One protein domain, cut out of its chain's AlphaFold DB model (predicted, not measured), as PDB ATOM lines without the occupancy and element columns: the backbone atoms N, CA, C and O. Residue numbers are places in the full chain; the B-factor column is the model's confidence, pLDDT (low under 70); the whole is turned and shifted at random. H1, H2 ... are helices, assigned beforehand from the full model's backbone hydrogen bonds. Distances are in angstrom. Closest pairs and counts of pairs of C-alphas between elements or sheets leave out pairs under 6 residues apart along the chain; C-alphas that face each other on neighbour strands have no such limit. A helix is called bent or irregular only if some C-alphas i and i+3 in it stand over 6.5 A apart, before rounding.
ATOM      1  N   PRO A 102      15.999   7.956 -39.252       66.25
ATOM      2  CA  PRO A 102      15.642   6.752 -40.002       66.25
ATOM      3  C   PRO A 102      16.319   5.471 -39.492       66.25
ATOM      4  O   PRO A 102      15.719   4.401 -39.543       66.25
ATOM      5  N   ASN A 103      17.555   5.555 -38.987       69.50
ATOM      6  CA  ASN A 103      18.285   4.390 -38.484       69.50
ATOM      7  C   ASN A 103      17.755   3.926 -37.117       69.50
ATOM      8  O   ASN A 103      17.592   2.728 -36.890       69.50
ATOM      9  N   VAL A 104      17.430   4.871 -36.232       69.69
ATOM     10  CA  VAL A 104      16.810   4.578 -34.929       69.69
ATOM     11  C   VAL A 104      15.413   3.991 -35.121       69.69
ATOM     12  O   VAL A 104      15.104   2.945 -34.550       69.69
ATOM     13  N   ALA A 105      14.595   4.603 -35.984       72.12
ATOM     14  CA  ALA A 105      13.256   4.109 -36.301       72.12
ATOM     15  C   ALA A 105      13.294   2.685 -36.877       72.12
ATOM     16  O   ALA A 105      12.518   1.827 -36.460       72.12
ATOM     17  N   ARG A 106      14.243   2.408 -37.780       76.06
ATOM     18  CA  ARG A 106      14.483   1.065 -38.323       76.06
ATOM     19  C   ARG A 106      14.740   0.040 -37.222       76.06
ATOM     20  O   ARG A 106      14.092  -1.001 -37.213       76.06
ATOM     21  N   ASN A 107      15.672   0.318 -36.314       73.44
ATOM     22  CA  ASN A 107      16.040  -0.639 -35.271       73.44
ATOM     23  C   ASN A 107      14.898  -0.865 -34.272       73.44
ATOM     24  O   ASN A 107      14.645  -2.004 -33.896       73.44
ATOM     25  N   ALA A 108      14.163   0.187 -33.901       72.56
ATOM     26  CA  ALA A 108      12.992   0.059 -33.038       72.56
ATOM     27  C   ALA A 108      11.901  -0.821 -33.676       72.56
ATOM     28  O   ALA A 108      11.380  -1.725 -33.025       72.56
ATOM     29  N   ILE A 109      11.594  -0.596 -34.959       78.06
ATOM     30  CA  ILE A 109      10.564  -1.348 -35.691       78.06
ATOM     31  C   ILE A 109      10.975  -2.809 -35.877       78.06
ATOM     32  O   ILE A 109      10.157  -3.696 -35.645       78.06
ATOM     33  N   ILE A 110      12.226  -3.069 -36.269       74.94
ATOM     34  CA  ILE A 110      12.723  -4.434 -36.473       74.94
ATOM     35  C   ILE A 110      12.708  -5.214 -35.160       74.94
ATOM     36  O   ILE A 110      12.137  -6.298 -35.131       74.94
ATOM     37  N   ASN A 111      13.234  -4.649 -34.071       75.25
ATOM     38  CA  ASN A 111      13.275  -5.339 -32.781       75.25
ATOM     39  C   ASN A 111      11.867  -5.606 -32.225       75.25
ATOM     40  O   ASN A 111      11.600  -6.686 -31.702       75.25
ATOM     41  N   ALA A 112      10.944  -4.647 -32.362       76.25
ATOM     42  CA  ALA A 112       9.556  -4.836 -31.946       76.25
ATOM     43  C   ALA A 112       8.847  -5.914 -32.782       76.25
ATOM     44  O   ALA A 112       8.150  -6.769 -32.232       76.25
ATOM     45  N   ALA A 113       9.045  -5.901 -34.105       76.50
ATOM     46  CA  ALA A 113       8.496  -6.906 -35.011       76.50
ATOM     47  C   ALA A 113       9.077  -8.298 -34.740       76.50
ATOM     48  O   ALA A 113       8.350  -9.287 -34.798       76.50
ATOM     49  N   GLU A 114      10.367  -8.385 -34.427       72.62
ATOM     50  CA  GLU A 114      11.059  -9.635 -34.126       72.62
ATOM     51  C   GLU A 114      10.525 -10.274 -32.845       72.62
ATOM     52  O   GLU A 114      10.113 -11.430 -32.884       72.62
ATOM     53  N   LEU A 115      10.409  -9.509 -31.755       72.25
ATOM     54  CA  LEU A 115       9.844 -10.000 -30.493       72.25
ATOM     55  C   LEU A 115       8.385 -10.450 -30.653       72.25
ATOM     56  O   LEU A 115       8.030 -11.561 -30.260       72.25
ATOM     57  N   ALA A 116       7.547  -9.623 -31.284       77.38
ATOM     58  CA  ALA A 116       6.130  -9.931 -31.457       77.38
ATOM     59  C   ALA A 116       5.892 -11.135 -32.383       77.38
ATOM     60  O   ALA A 116       5.019 -11.966 -32.126       77.38
ATOM     61  N   SER A 117       6.656 -11.243 -33.476       76.25
ATOM     62  CA  SER A 117       6.499 -12.344 -34.433       76.25
ATOM     63  C   SER A 117       7.092 -13.651 -33.917       76.25
ATOM     64  O   SER A 117       6.505 -14.703 -34.163       76.25
ATOM     65  N   TYR A 118       8.196 -13.610 -33.170       69.62
ATOM     66  CA  TYR A 118       8.831 -14.811 -32.640       69.62
ATOM     67  C   TYR A 118       7.902 -15.587 -31.703       69.62
ATOM     68  O   TYR A 118       7.699 -16.786 -31.907       69.62
ATOM     69  N   ASP A 119       7.271 -14.913 -30.739       70.06
ATOM     70  CA  ASP A 119       6.372 -15.573 -29.785       70.06
ATOM     71  C   ASP A 119       5.127 -16.144 -30.476       70.06
ATOM     72  O   ASP A 119       4.739 -17.293 -30.227       70.06
ATOM     73  N   GLN A 120       4.543 -15.393 -31.413       76.19
ATOM     74  CA  GLN A 120       3.355 -15.817 -32.151       76.19
ATOM     75  C   GLN A 120       3.649 -17.011 -33.078       76.19
ATOM     76  O   GLN A 120       2.876 -17.975 -33.132       76.19
ATOM     77  N   VAL A 121       4.774 -16.975 -33.799       73.06
ATOM     78  CA  VAL A 121       5.204 -18.048 -34.707       73.06
ATOM     79  C   VAL A 121       5.571 -19.298 -33.911       73.06
ATOM     80  O   VAL A 121       5.126 -20.391 -34.259       73.06
ATOM     81  N   LYS A 122       6.298 -19.150 -32.798       67.56
ATOM     82  CA  LYS A 122       6.659 -20.262 -31.914       67.56
ATOM     83  C   LYS A 122       5.419 -20.964 -31.365       67.56
ATOM     84  O   LYS A 122       5.313 -22.182 -31.478       67.56
ATOM     85  N   GLN A 123       4.452 -20.221 -30.823       69.94
ATOM     86  CA  GLN A 123       3.222 -20.826 -30.301       69.94
ATOM     87  C   GLN A 123       2.365 -21.482 -31.386       69.94
ATOM     88  O   GLN A 123       1.703 -22.483 -31.118       69.94
ATOM     89  N   THR A 124       2.371 -20.942 -32.606       71.19
ATOM     90  CA  THR A 124       1.628 -21.525 -33.730       71.19
ATOM     91  C   THR A 124       2.266 -22.834 -34.189       71.19
ATOM     92  O   THR A 124       1.556 -23.818 -34.370       71.19
ATOM     93  N   ILE A 125       3.597 -22.890 -34.298       69.38
ATOM     94  CA  ILE A 125       4.323 -24.108 -34.689       69.38
ATOM     95  C   ILE A 125       4.178 -25.204 -33.628       69.38
ATOM     96  O   ILE A 125       3.950 -26.356 -33.980       69.38
ATOM     97  N   LEU A 126       4.217 -24.853 -32.339       67.56
ATOM     98  CA  LEU A 126       4.002 -25.808 -31.244       67.56
ATOM     99  C   LEU A 126       2.568 -26.373 -31.192       67.56
ATOM    100  O   LEU A 126       2.348 -27.420 -30.593       67.56
ATOM    101  N   LYS A 127       1.590 -25.697 -31.812       67.31
ATOM    102  CA  LYS A 127       0.199 -26.174 -31.929       67.31
ATOM    103  C   LYS A 127      -0.040 -27.044 -33.166       67.31
ATOM    104  O   LYS A 127      -1.075 -27.706 -33.237       67.31
ATOM    105  N   ILE A 128       0.876 -27.054 -34.138       72.25
ATOM    106  CA  ILE A 128       0.781 -27.927 -35.312       72.25
ATOM    107  C   ILE A 128       1.174 -29.346 -34.888       72.25
ATOM    108  O   ILE A 128       2.264 -29.588 -34.367       72.25
ATOM    109  N   LEU A 129       0.254 -30.288 -35.099       38.72
ATOM    110  CA  LEU A 129       0.373 -31.687 -34.693       38.72
ATOM    111  C   LEU A 129       1.680 -32.311 -35.231       38.72
ATOM    112  O   LEU A 129       1.868 -32.396 -36.442       38.72
ATOM    113  N   GLY A 130       2.571 -32.755 -34.334       56.66
ATOM    114  CA  GLY A 130       3.799 -33.490 -34.682       56.66
ATOM    115  C   GLY A 130       5.126 -32.744 -34.496       56.66
ATOM    116  O   GLY A 130       6.175 -33.366 -34.649       56.66
ATOM    117  N   PHE A 131       5.121 -31.459 -34.121       54.16
ATOM    118  CA  PHE A 131       6.348 -30.734 -33.765       54.16
ATOM    119  C   PHE A 131       6.608 -30.777 -32.252       54.16
ATOM    120  O   PHE A 131       5.893 -30.171 -31.461       54.16
ATOM    121  N   THR A 132       7.657 -31.489 -31.840       58.34
ATOM    122  CA  THR A 132       8.237 -31.409 -30.486       58.34
ATOM    123  C   THR A 132       9.216 -30.228 -30.386       58.34
ATOM    124  O   THR A 132       9.584 -29.650 -31.409       58.34
ATOM    125  N   ASP A 133       9.648 -29.841 -29.178       61.38
ATOM    126  CA  ASP A 133      10.651 -28.779 -28.949       61.38
ATOM    127  C   ASP A 133      12.047 -29.237 -29.425       61.38
ATOM    128  O   ASP A 133      12.902 -29.663 -28.651       61.38
ATOM    129  N   ASN A 134      12.226 -29.260 -30.746       63.91
ATOM    130  CA  ASN A 134      13.397 -29.761 -31.453       63.91
ATOM    131  C   ASN A 134      14.055 -28.636 -32.266       63.91
ATOM    132  O   ASN A 134      13.425 -27.650 -32.646       63.91
ATOM    133  N   VAL A 135      15.330 -28.822 -32.620       64.81
ATOM    134  CA  VAL A 135      16.130 -27.855 -33.403       64.81
ATOM    135  C   VAL A 135      15.440 -27.455 -34.715       64.81
ATOM    136  O   VAL A 135      15.484 -26.296 -35.116       64.81
ATOM    137  N   VAL A 136      14.752 -28.398 -35.362       68.25
ATOM    138  CA  VAL A 136      13.994 -28.166 -36.602       68.25
ATOM    139  C   VAL A 136      12.812 -27.215 -36.366       68.25
ATOM    140  O   VAL A 136      12.552 -26.332 -37.178       68.25
ATOM    141  N   THR A 137      12.145 -27.330 -35.221       70.50
ATOM    142  CA  THR A 137      11.051 -26.450 -34.787       70.50
ATOM    143  C   THR A 137      11.548 -25.023 -34.575       70.50
ATOM    144  O   THR A 137      10.936 -24.078 -35.070       70.50
ATOM    145  N   HIS A 138      12.698 -24.853 -33.915       68.44
ATOM    146  CA  HIS A 138      13.334 -23.542 -33.746       68.44
ATOM    147  C   HIS A 138      13.837 -22.952 -35.067       68.44
ATOM    148  O   HIS A 138      13.748 -21.744 -35.264       68.44
ATOM    149  N   LEU A 139      14.301 -23.792 -35.995       71.94
ATOM    150  CA  LEU A 139      14.710 -23.370 -37.333       71.94
ATOM    151  C   LEU A 139      13.527 -22.799 -38.128       71.94
ATOM    152  O   LEU A 139      13.608 -21.684 -38.642       71.94
ATOM    153  N   PHE A 140      12.410 -23.529 -38.196       74.62
ATOM    154  CA  PHE A 140      11.202 -23.053 -38.874       74.62
ATOM    155  C   PHE A 140      10.589 -21.840 -38.171       74.62
ATOM    156  O   PHE A 140      10.117 -20.926 -38.848       74.62
ATOM    157  N   ALA A 141      10.657 -21.779 -36.837       71.25
ATOM    158  CA  ALA A 141      10.228 -20.607 -36.084       71.25
ATOM    159  C   ALA A 141      11.092 -19.376 -36.388       71.25
ATOM    160  O   ALA A 141      10.552 -18.303 -36.644       71.25
ATOM    161  N   GLY A 142      12.418 -19.530 -36.438       70.19
ATOM    162  CA  GLY A 142      13.352 -18.451 -36.765       70.19
ATOM    163  C   GLY A 142      13.212 -17.947 -38.205       70.19
ATOM    164  O   GLY A 142      13.267 -16.737 -38.439       70.19
ATOM    165  N   LEU A 143      12.970 -18.848 -39.163       76.94
ATOM    166  CA  LEU A 143      12.689 -18.494 -40.560       76.94
ATOM    167  C   LEU A 143      11.319 -17.818 -40.719       76.94
ATOM    168  O   LEU A 143      11.206 -16.826 -41.439       76.94
ATOM    169  N   GLY A 144      10.294 -18.318 -40.023       78.31
ATOM    170  CA  GLY A 144       8.956 -17.727 -40.007       78.31
ATOM    171  C   GLY A 144       8.954 -16.328 -39.393       78.31
ATOM    172  O   GLY A 144       8.441 -15.395 -40.004       78.31
ATOM    173  N   ALA A 145       9.599 -16.147 -38.238       74.38
ATOM    174  CA  ALA A 145       9.784 -14.833 -37.626       74.38
ATOM    175  C   ALA A 145      10.577 -13.894 -38.552       74.38
ATOM    176  O   ALA A 145      10.149 -12.771 -38.811       74.38
ATOM    177  N   GLY A 146      11.667 -14.386 -39.154       75.62
ATOM    178  CA  GLY A 146      12.455 -13.635 -40.135       75.62
ATOM    179  C   GLY A 146      11.627 -13.141 -41.327       75.62
ATOM    180  O   GLY A 146      11.822 -12.018 -41.784       75.62
ATOM    181  N   PHE A 147      10.652 -13.924 -41.798       83.00
ATOM    182  CA  PHE A 147       9.738 -13.507 -42.865       83.00
ATOM    183  C   PHE A 147       8.871 -12.311 -42.447       83.00
ATOM    184  O   PHE A 147       8.826 -11.308 -43.160       83.00
ATOM    185  N   PHE A 148       8.237 -12.376 -41.273       81.75
ATOM    186  CA  PHE A 148       7.397 -11.284 -40.766       81.75
ATOM    187  C   PHE A 148       8.202 -10.016 -40.470       81.75
ATOM    188  O   PHE A 148       7.758  -8.915 -40.807       81.75
ATOM    189  N   VAL A 149       9.407 -10.164 -39.919       80.19
ATOM    190  CA  VAL A 149      10.340  -9.052 -39.702       80.19
ATOM    191  C   VAL A 149      10.679  -8.363 -41.018       80.19
ATOM    192  O   VAL A 149      10.654  -7.137 -41.086       80.19
ATOM    193  N   VAL A 150      10.942  -9.119 -42.087       82.06
ATOM    194  CA  VAL A 150      11.231  -8.533 -43.404       82.06
ATOM    195  C   VAL A 150       9.982  -7.863 -43.979       82.06
ATOM    196  O   VAL A 150      10.093  -6.761 -44.501       82.06
ATOM    197  N   CYS A 151       8.786  -8.443 -43.838       84.88
ATOM    198  CA  CYS A 151       7.546  -7.802 -44.292       84.88
ATOM    199  C   CYS A 151       7.318  -6.427 -43.642       84.88
ATOM    200  O   CYS A 151       6.940  -5.482 -44.332       84.88
ATOM    201  N   ILE A 152       7.571  -6.310 -42.335       84.25
ATOM    202  CA  ILE A 152       7.382  -5.063 -41.582       84.25
ATOM    203  C   ILE A 152       8.563  -4.098 -41.791       84.25
ATOM    204  O   ILE A 152       8.370  -2.888 -41.902       84.25
ATOM    205  N   GLY A 153       9.787  -4.620 -41.874       80.69
ATOM    206  CA  GLY A 153      11.021  -3.840 -41.988       80.69
ATOM    207  C   GLY A 153      11.343  -3.356 -43.404       80.69
ATOM    208  O   GLY A 153      11.967  -2.307 -43.557       80.69
ATOM    209  N   SER A 154      10.888  -4.060 -44.447       83.94
ATOM    210  CA  SER A 154      11.182  -3.745 -45.854       83.94
ATOM    211  C   SER A 154      10.843  -2.303 -46.260       83.94
ATOM    212  O   SER A 154      11.708  -1.648 -46.844       83.94
ATOM    213  N   PRO A 155       9.663  -1.742 -45.921       83.31
ATOM    214  CA  PRO A 155       9.359  -0.347 -46.235       83.31
ATOM    215  C   PRO A 155      10.344   0.642 -45.602       83.31
ATOM    216  O   PRO A 155      10.733   1.620 -46.240       83.31
ATOM    217  N   VAL A 156      10.782   0.372 -44.372       81.81
ATOM    218  CA  VAL A 156      11.722   1.227 -43.637       81.81
ATOM    219  C   VAL A 156      13.131   1.112 -44.220       81.81
ATOM    220  O   VAL A 156      13.808   2.126 -44.392       81.81
ATOM    221  N   ASP A 157      13.551  -0.099 -44.593       79.31
ATOM    222  CA  ASP A 157      14.834  -0.360 -45.250       79.31
ATOM    223  C   ASP A 157      14.933   0.356 -46.608       79.31
ATOM    224  O   ASP A 157      15.942   1.004 -46.896       79.31
ATOM    225  N   VAL A 158      13.870   0.305 -47.421       79.44
ATOM    226  CA  VAL A 158      13.825   0.983 -48.727       79.44
ATOM    227  C   VAL A 158      13.852   2.502 -48.565       79.44
ATOM    228  O   VAL A 158      14.623   3.170 -49.254       79.44
ATOM    229  N   VAL A 159      13.068   3.060 -47.636       78.38
ATOM    230  CA  VAL A 159      13.074   4.507 -47.369       78.38
ATOM    231  C   VAL A 159      14.442   4.962 -46.866       78.38
ATOM    232  O   VAL A 159      14.980   5.937 -47.389       78.38
ATOM    233  N   LYS A 160      15.054   4.232 -45.924       76.12
ATOM    234  CA  LYS A 160      16.417   4.513 -45.453       76.12
ATOM    235  C   LYS A 160      17.405   4.522 -46.620       76.12
ATOM    236  O   LYS A 160      18.177   5.468 -46.752       76.12
ATOM    237  N   SER A 161      17.380   3.500 -47.476       75.06
ATOM    238  CA  SER A 161      18.315   3.406 -48.601       75.06
ATOM    239  C   SER A 161      18.140   4.551 -49.602       75.06
ATOM    240  O   SER A 161      19.139   5.078 -50.087       75.06
ATOM    241  N   LYS A 162      16.900   4.963 -49.892       74.88
ATOM    242  CA  LYS A 162      16.616   6.092 -50.790       74.88
ATOM    243  C   LYS A 162      17.009   7.436 -50.193       74.88
ATOM    244  O   LYS A 162      17.572   8.262 -50.896       74.88
ATOM    245  N   MET A 163      16.778   7.642 -48.897       71.12
ATOM    246  CA  MET A 163      17.221   8.855 -48.201       71.12
ATOM    247  C   MET A 163      18.749   8.983 -48.144       71.12
ATOM    248  O   MET A 163      19.274  10.092 -48.118       71.12
ATOM    249  N   ILE A 164      19.473   7.860 -48.091       66.62
ATOM    250  CA  ILE A 164      20.942   7.862 -48.083       66.62
ATOM    251  C   ILE A 164      21.504   8.051 -49.500       66.62
ATOM    252  O   ILE A 164      22.521   8.729 -49.646       66.62
ATOM    253  N   GLY A 165      20.855   7.470 -50.516       62.62
ATOM    254  CA  GLY A 165      21.297   7.515 -51.914       62.62
ATOM    255  C   GLY A 165      20.951   8.808 -52.657       62.62
ATOM    256  O   GLY A 165      21.795   9.319 -53.388       62.62
ATOM    257  N   ASP A 166      19.758   9.366 -52.430       60.12
ATOM    258  CA  ASP A 166      19.238  10.509 -53.185       60.12
ATOM    259  C   ASP A 166      19.021  11.730 -52.280       60.12
ATOM    260  O   ASP A 166      18.189  11.720 -51.373       60.12
ATOM    261  N   ALA A 167      19.693  12.844 -52.587       58.38
ATOM    262  CA  ALA A 167      19.553  14.119 -51.866       58.38
ATOM    263  C   ALA A 167      18.221  14.865 -52.136       58.38
ATOM    264  O   ALA A 167      18.056  16.024 -51.769       58.38
ATOM    265  N   VAL A 168      17.261  14.222 -52.809       65.56
ATOM    266  CA  VAL A 168      15.997  14.833 -53.268       65.56
ATOM    267  C   VAL A 168      14.936  14.884 -52.156       65.56
ATOM    268  O   VAL A 168      13.955  15.629 -52.249       65.56
ATOM    269  N   TYR A 169      15.110  14.098 -51.094       67.81
ATOM    270  CA  TYR A 169      14.107  13.927 -50.046       67.81
ATOM    271  C   TYR A 169      14.422  14.776 -48.815       67.81
ATOM    272  O   TYR A 169      15.471  14.623 -48.199       67.81
ATOM    273  N   LYS A 170      13.477  15.641 -48.423       65.12
ATOM    274  CA  LYS A 170      13.630  16.533 -47.258       65.12
ATOM    275  C   LYS A 170      13.301  15.856 -45.925       65.12
ATOM    276  O   LYS A 170      13.722  16.328 -44.876       65.12
ATOM    277  N   SER A 171      12.511  14.780 -45.944       68.94
ATOM    278  CA  SER A 171      12.129  14.029 -44.744       68.94
ATOM    279  C   SER A 171      11.752  12.580 -45.065       68.94
ATOM    280  O   SER A 171      11.418  12.244 -46.204       68.94
ATOM    281  N   THR A 172      11.759  11.717 -44.046       73.75
ATOM    282  CA  THR A 172      11.362  10.300 -44.144       73.75
ATOM    283  C   THR A 172       9.936  10.130 -44.663       73.75
ATOM    284  O   THR A 172       9.676   9.267 -45.499       73.75
ATOM    285  N   LEU A 173       9.017  10.990 -44.212       77.19
ATOM    286  CA  LEU A 173       7.621  10.975 -44.653       77.19
ATOM    287  C   LEU A 173       7.472  11.465 -46.097       77.19
ATOM    288  O   LEU A 173       6.702  10.884 -46.857       77.19
ATOM    289  N   ASP A 174       8.241  12.477 -46.501       80.00
ATOM    290  CA  ASP A 174       8.266  12.956 -47.886       80.00
ATOM    291  C   ASP A 174       8.790  11.867 -48.841       80.00
ATOM    292  O   ASP A 174       8.187  11.604 -49.881       80.00
ATOM    293  N   CYS A 175       9.851  11.153 -48.446       80.12
ATOM    294  CA  CYS A 175      10.372  10.004 -49.191       80.12
ATOM    295  C   CYS A 175       9.345   8.870 -49.310       80.12
ATOM    296  O   CYS A 175       9.140   8.324 -50.400       80.12
ATOM    297  N   PHE A 176       8.656   8.549 -48.212       82.62
ATOM    298  CA  PHE A 176       7.624   7.518 -48.191       82.62
ATOM    299  C   PHE A 176       6.450   7.869 -49.117       82.62
ATOM    300  O   PHE A 176       6.075   7.068 -49.972       82.62
ATOM    301  N   ILE A 177       5.907   9.087 -49.010       84.00
ATOM    302  CA  ILE A 177       4.757   9.530 -49.810       84.00
ATOM    303  C   ILE A 177       5.122   9.617 -51.295       84.00
ATOM    304  O   ILE A 177       4.354   9.146 -52.136       84.00
ATOM    305  N   LYS A 178       6.288  10.177 -51.637       83.94
ATOM    306  CA  LYS A 178       6.752  10.257 -53.031       83.94
ATOM    307  C   LYS A 178       7.008   8.877 -53.625       83.94
ATOM    308  O   LYS A 178       6.599   8.632 -54.754       83.94
ATOM    309  N   THR A 179       7.604   7.958 -52.866       84.19
ATOM    310  CA  THR A 179       7.795   6.570 -53.318       84.19
ATOM    311  C   THR A 179       6.451   5.887 -53.561       84.19
ATOM    312  O   THR A 179       6.258   5.260 -54.601       84.19
ATOM    313  N   LEU A 180       5.490   6.063 -52.650       86.12
ATOM    314  CA  LEU A 180       4.159   5.481 -52.791       86.12
ATOM    315  C   LEU A 180       3.406   6.040 -54.008       86.12
ATOM    316  O   LEU A 180       2.767   5.270 -54.721       86.12
ATOM    317  N   LYS A 181       3.491   7.355 -54.256       85.19
ATOM    318  CA  LYS A 181       2.814   8.022 -55.379       85.19
ATOM    319  C   LYS A 181       3.471   7.753 -56.734       85.19
ATOM    320  O   LYS A 181       2.751   7.574 -57.709       85.19
ATOM    321  N   ASN A 182       4.802   7.721 -56.798       84.81
ATOM    322  CA  ASN A 182       5.533   7.671 -58.069       84.81
ATOM    323  C   ASN A 182       5.897   6.243 -58.500       84.81
ATOM    324  O   ASN A 182       5.933   5.958 -59.691       84.81
ATOM    325  N   GLU A 183       6.176   5.341 -57.554       82.75
ATOM    326  CA  GLU A 183       6.639   3.974 -57.848       82.75
ATOM    327  C   GLU A 183       5.653   2.886 -57.395       82.75
ATOM    328  O   GLU A 183       5.785   1.720 -57.772       82.75
ATOM    329  N   GLY A 184       4.648   3.260 -56.599       86.00
ATOM    330  CA  GLY A 184       3.604   2.367 -56.113       86.00
ATOM    331  C   GLY A 184       4.014   1.503 -54.916       86.00
ATOM    332  O   GLY A 184       5.165   1.435 -54.490       86.00
ATOM    333  N   ARG A 185       3.031   0.785 -54.361       81.38
ATOM    334  CA  ARG A 185       3.175  -0.035 -53.140       81.38
ATOM    335  C   ARG A 185       4.197  -1.177 -53.237       81.38
ATOM    336  O   ARG A 185       4.770  -1.566 -52.227       81.38
ATOM    337  N   LEU A 186       4.443  -1.705 -54.437       83.25
ATOM    338  CA  LEU A 186       5.395  -2.804 -54.646       83.25
ATOM    339  C   LEU A 186       6.859  -2.339 -54.598       83.25
ATOM    340  O   LEU A 186       7.751  -3.157 -54.384       83.25
ATOM    341  N   ALA A 187       7.117  -1.035 -54.740       81.06
ATOM    342  CA  ALA A 187       8.466  -0.483 -54.671       81.06
ATOM    343  C   ALA A 187       9.129  -0.706 -53.301       81.06
ATOM    344  O   ALA A 187      10.336  -0.923 -53.239       81.06
ATOM    345  N   PHE A 188       8.340  -0.742 -52.222       82.81
ATOM    346  CA  PHE A 188       8.816  -1.004 -50.857       82.81
ATOM    347  C   PHE A 188       9.304  -2.438 -50.625       82.81
ATOM    348  O   PHE A 188       9.969  -2.701 -49.631       82.81
ATOM    349  N   TYR A 189       9.000  -3.356 -51.543       84.12
ATOM    350  CA  TYR A 189       9.407  -4.759 -51.465       84.12
ATOM    351  C   TYR A 189      10.465  -5.122 -52.519       84.12
ATOM    352  O   TYR A 189      10.859  -6.285 -52.641       84.12
ATOM    353  N   LYS A 190      10.982  -4.142 -53.275       75.62
ATOM    354  CA  LYS A 190      12.136  -4.362 -54.156       75.62
ATOM    355  C   LYS A 190      13.354  -4.722 -53.299       75.62
ATOM    356  O   LYS A 190      13.763  -3.946 -52.444       75.62
ATOM    357  N   GLY A 191      13.922  -5.908 -53.523       75.12
ATOM    358  CA  GLY A 191      15.024  -6.439 -52.708       75.12
ATOM    359  C   GLY A 191      14.588  -7.284 -51.505       75.12
ATOM    360  O   GLY A 191      15.433  -7.633 -50.682       75.12
ATOM    361  N   PHE A 192      13.305  -7.664 -51.420       78.56
ATOM    362  CA  PHE A 192      12.783  -8.537 -50.362       78.56
ATOM    363  C   PHE A 192      13.567  -9.847 -50.234       78.56
ATOM    364  O   PHE A 192      13.987 -10.200 -49.140       78.56
ATOM    365  N   LEU A 193      13.816 -10.545 -51.348       77.75
ATOM    366  CA  LEU A 193      14.490 -11.845 -51.331       77.75
ATOM    367  C   LEU A 193      15.946 -11.761 -50.811       77.75
ATOM    368  O   LEU A 193      16.285 -12.531 -49.916       77.75
ATOM    369  N   PRO A 194      16.787 -10.802 -51.259       76.81
ATOM    370  CA  PRO A 194      18.082 -10.535 -50.628       76.81
ATOM    371  C   PRO A 194      17.998 -10.182 -49.135       76.81
ATOM    372  O   PRO A 194      18.814 -10.661 -48.347       76.81
ATOM    373  N   ASN A 195      17.016  -9.370 -48.723       74.69
ATOM    374  CA  ASN A 195      16.874  -8.976 -47.317       74.69
ATOM    375  C   ASN A 195      16.439 -10.156 -46.435       74.69
ATOM    376  O   ASN A 195      16.982 -10.347 -45.349       74.69
ATOM    377  N   PHE A 196      15.524 -10.990 -46.936       78.00
ATOM    378  CA  PHE A 196      15.112 -12.235 -46.298       78.00
ATOM    379  C   PHE A 196      16.256 -13.248 -46.232       78.00
ATOM    380  O   PHE A 196      16.461 -13.849 -45.186       78.00
ATOM    381  N   GLY A 197      17.063 -13.391 -47.287       75.56
ATOM    382  CA  GLY A 197      18.247 -14.253 -47.255       75.56
ATOM    383  C   GLY A 197      19.244 -13.833 -46.170       75.56
ATOM    384  O   GLY A 197      19.766 -14.680 -45.447       75.56
ATOM    385  N   ARG A 198      19.455 -12.525 -45.988       74.62
ATOM    386  CA  ARG A 198      20.335 -11.977 -44.942       74.62
ATOM    387  C   ARG A 198      19.768 -12.156 -43.529       74.62
ATOM    388  O   ARG A 198      20.475 -12.628 -42.648       74.62
ATOM    389  N   LEU A 199      18.510 -11.780 -43.302       68.69
ATOM    390  CA  LEU A 199      17.880 -11.855 -41.974       68.69
ATOM    391  C   LEU A 199      17.553 -13.299 -41.571       68.69
ATOM    392  O   LEU A 199      17.766 -13.692 -40.430       68.69
ATOM    393  N   GLY A 200      17.112 -14.119 -42.524       70.12
ATOM    394  CA  GLY A 200      16.882 -15.545 -42.327       70.12
ATOM    395  C   GLY A 200      18.169 -16.292 -41.984       70.12
ATOM    396  O   GLY A 200      18.185 -17.042 -41.014       70.12
ATOM    397  N   SER A 201      19.268 -16.054 -42.711       74.25
ATOM    398  CA  SER A 201      20.565 -16.680 -42.395       74.25
ATOM    399  C   SER A 201      21.108 -16.247 -41.031       74.25
ATOM    400  O   SER A 201      21.576 -17.099 -40.275       74.25
ATOM    401  N   TRP A 202      20.972 -14.966 -40.675       73.00
ATOM    402  CA  TRP A 202      21.307 -14.465 -39.339       73.00
ATOM    403  C   TRP A 202      20.530 -15.198 -38.235       73.00
ATOM    404  O   TRP A 202      21.140 -15.726 -37.303       73.00
ATOM    405  N   ASN A 203      19.207 -15.325 -38.380       68.38
ATOM    406  CA  ASN A 203      18.364 -16.015 -37.402       68.38
ATOM    407  C   ASN A 203      18.732 -17.497 -37.267       68.38
ATOM    408  O   ASN A 203      18.829 -18.011 -36.155       68.38
ATOM    409  N   VAL A 204      18.991 -18.182 -38.385       68.88
ATOM    410  CA  VAL A 204      19.415 -19.592 -38.381       68.88
ATOM    411  C   VAL A 204      20.714 -19.775 -37.590       68.88
ATOM    412  O   VAL A 204      20.791 -20.659 -36.736       68.88
ATOM    413  N   ILE A 205      21.719 -18.927 -37.825       74.88
ATOM    414  CA  ILE A 205      23.009 -18.997 -37.125       74.88
ATOM    415  C   ILE A 205      22.835 -18.706 -35.630       74.88
ATOM    416  O   ILE A 205      23.361 -19.448 -34.795       74.88
ATOM    417  N   MET A 206      22.072 -17.669 -35.281       69.06
ATOM    418  CA  MET A 206      21.811 -17.289 -33.892       69.06
ATOM    419  C   MET A 206      21.169 -18.441 -33.105       69.06
ATOM    420  O   MET A 206      21.661 -18.807 -32.037       69.06
ATOM    421  N   PHE A 207      20.118 -19.066 -33.645       62.69
ATOM    422  CA  PHE A 207      19.418 -20.152 -32.953       62.69
ATOM    423  C   PHE A 207      20.232 -21.443 -32.880       62.69
ATOM    424  O   PHE A 207      20.240 -22.089 -31.831       62.69
ATOM    425  N   LEU A 208      20.972 -21.802 -33.935       66.06
ATOM    426  CA  LEU A 208      21.885 -22.948 -33.883       66.06
ATOM    427  C   LEU A 208      22.961 -22.752 -32.809       66.06
ATOM    428  O   LEU A 208      23.259 -23.681 -32.059       66.06
ATOM    429  N   THR A 209      23.500 -21.539 -32.691       71.69
ATOM    430  CA  THR A 209      24.504 -21.203 -31.674       71.69
ATOM    431  C   THR A 209      23.924 -21.287 -30.263       71.69
ATOM    432  O   THR A 209      24.545 -21.871 -29.377       71.69
ATOM    433  N   LEU A 210      22.707 -20.772 -30.053       67.44
ATOM    434  CA  LEU A 210      22.009 -20.865 -28.768       67.44
ATOM    435  C   LEU A 210      21.750 -22.316 -28.349       67.44
ATOM    436  O   LEU A 210      21.934 -22.659 -27.185       67.44
ATOM    437  N   GLU A 211      21.357 -23.184 -29.281       63.72
ATOM    438  CA  GLU A 211      21.111 -24.597 -28.981       63.72
ATOM    439  C   GLU A 211      22.393 -25.353 -28.622       63.72
ATOM    440  O   GLU A 211      22.404 -26.134 -27.667       63.72
ATOM    441  N   GLN A 212      23.500 -25.085 -29.320       69.06
ATOM    442  CA  GLN A 212      24.797 -25.657 -28.950       69.06
ATOM    443  C   GLN A 212      25.254 -25.159 -27.575       69.06
ATOM    444  O   GLN A 212      25.692 -25.954 -26.745       69.06
ATOM    445  N   ALA A 213      25.067 -23.870 -27.284       66.25
ATOM    446  CA  ALA A 213      25.371 -23.312 -25.973       66.25
ATOM    447  C   ALA A 213      24.539 -23.972 -24.859       66.25
ATOM    448  O   ALA A 213      25.094 -24.373 -23.838       66.25
ATOM    449  N   LYS A 214      23.229 -24.164 -25.063       64.19
ATOM    450  CA  LYS A 214      22.361 -24.864 -24.098       64.19
ATOM    451  C   LYS A 214      22.789 -26.311 -23.869       64.19
ATOM    452  O   LYS A 214      22.757 -26.768 -22.729       64.19
ATOM    453  N   LYS A 215      23.178 -27.041 -24.922       69.25
ATOM    454  CA  LYS A 215      23.678 -28.420 -24.793       69.25
ATOM    455  C   LYS A 215      24.945 -28.478 -23.953       69.25
ATOM    456  O   LYS A 215      24.993 -29.262 -23.015       69.25
ATOM    457  N   ILE A 216      25.902 -27.593 -24.221       71.06
ATOM    458  CA  ILE A 216      27.141 -27.489 -23.442       71.06
ATOM    459  C   ILE A 216      26.828 -27.189 -21.973       71.06
ATOM    460  O   ILE A 216      27.389 -27.820 -21.086       71.06
ATOM    461  N   VAL A 217      25.893 -26.275 -21.693       64.44
ATOM    462  CA  VAL A 217      25.467 -25.983 -20.314       64.44
ATOM    463  C   VAL A 217      24.852 -27.218 -19.646       64.44
ATOM    464  O   VAL A 217      25.229 -27.540 -18.524       64.44
ATOM    465  N   ARG A 218      23.976 -27.958 -20.338       65.44
ATOM    466  CA  ARG A 218      23.381 -29.206 -19.820       65.44
ATOM    467  C   ARG A 218      24.423 -30.301 -19.588       65.44
ATOM    468  O   ARG A 218      24.350 -31.012 -18.591       65.44
ATOM    469  N   GLU A 219      25.414 -30.428 -20.465       70.75
ATOM    470  CA  GLU A 219      26.531 -31.366 -20.305       70.75
ATOM    471  C   GLU A 219      27.421 -30.984 -19.112       70.75
ATOM    472  O   GLU A 219      27.788 -31.842 -18.305       70.75
ATOM    473  N   LEU A 220      27.699 -29.692 -18.929       62.28
ATOM    474  CA  LEU A 220      28.423 -29.164 -17.768       62.28
ATOM    475  C   LEU A 220      27.646 -29.362 -16.452       62.28
ATOM    476  O   LEU A 220      28.259 -29.673 -15.431       62.28
ATOM    477  N   GLN A 221      26.313 -29.268 -16.483       59.25
ATOM    478  CA  GLN A 221      25.434 -29.617 -15.358       59.25
ATOM    479  C   GLN A 221      25.458 -31.126 -15.067       59.25
ATOM    480  O   GLN A 221      25.636 -31.538 -13.924       59.25
ATOM    481  N   SER A 222      25.364 -31.969 -16.100       65.50
ATOM    482  CA  SER A 222      25.382 -33.433 -15.949       65.50
ATOM    483  C   SER A 222      26.735 -33.991 -15.489       65.50
ATOM    484  O   SER A 222      26.785 -35.012 -14.810       65.50
ATOM    485  N   SER A 223      27.834 -33.304 -15.816       69.69
ATOM    486  CA  SER A 223      29.193 -33.654 -15.383       69.69
ATOM    487  C   SER A 223      29.538 -33.124 -13.984       69.69
ATOM    488  O   SER A 223      30.679 -33.256 -13.546       69.69
ATOM    489  N   GLY A 224      28.570 -32.515 -13.284       55.12
ATOM    490  CA  GLY A 224      28.732 -31.985 -11.928       55.12
ATOM    491  C   GLY A 224      29.671 -30.780 -11.830       55.12
ATOM    492  O   GLY A 224      30.037 -30.380 -10.730       55.12
TER     493      GLY A 224
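This is residues 102 to 224 of the 361 residues of an uncharacterized protein of Acer yangbiense (UniProt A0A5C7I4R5). A long bent helix, H2, runs through the middle of an elongated body, with H1 and H5 packed on its arm H2a but apart from each other. At one end the arm H2b and the short helices H3 and H4 make a small head; at the other, residues 213 to 224, of which 213 to 222 belong to H5, stick out as a tail. The printed part has 123 residues with five named helices, H1 to H5 in order, and no named strand: all helix. It is loose, with a radius of gyration of the C-alphas of 18.6 A, and spans 63 by 32 by 21 A.

Start at H1, residues 102 to 127, and go on to the hub H2, residues 135 to 165, which touches four helices. H2 was assigned as one helix by its hydrogen bonds but is bent: C-alphas 152 and 155 are 6.9 A apart, and its arms H2a, residues 135 to 152, and H2b, residues 155 to 165, stand at a steep tilt of 60 degrees. H1 and H2a form a helical hairpin and touch, opposite ways at a steep tilt of 41 degrees; their closest C-alphas, Tyr 118 and Ala 145, are 5.1 A apart. H3, residues 172 to 182, touches H2b about perpendicular at 81 degrees, closest at the C-alphas of Val 159 and Phe 176, 6.3 A. H4, residues 185 to 189, touches H2b, closest at the C-alphas of Pro 155 and Phe 188, 4.7 A. H5, residues 192 to 222, touches H2a, opposite ways at a shallow tilt of 34.9 degrees, only just short of steep, closest at the C-alphas of Gly 146 and Gly 200, 5.3 A. Every O i to N i+4 pair is within hydrogen-bond range in H2a, H2b, H3 and H5, 21 of 22 in H1, and 0 of 1 in H4, where 1 of 2 O i to N i+3 pairs is.

Find C-alpha 102 at (15.642, 6.752, -40.002); from there H1 runs 37.3 A to C-alpha 127. H2a measures 25.7 A, H2b 15.4 A, H3 15.3 A and H4 8.0 A. H5 runs 44.3 A to C-alpha 222 at (25.382, -33.433, -15.949).

The two C-alphas farthest apart, Asn 182 and Gly 224, are 65.1 A apart. The printed part has no cut and no long link. Mean pLDDT of the printed part is 72.7; 45 residues are under 70, among them 164 to 171.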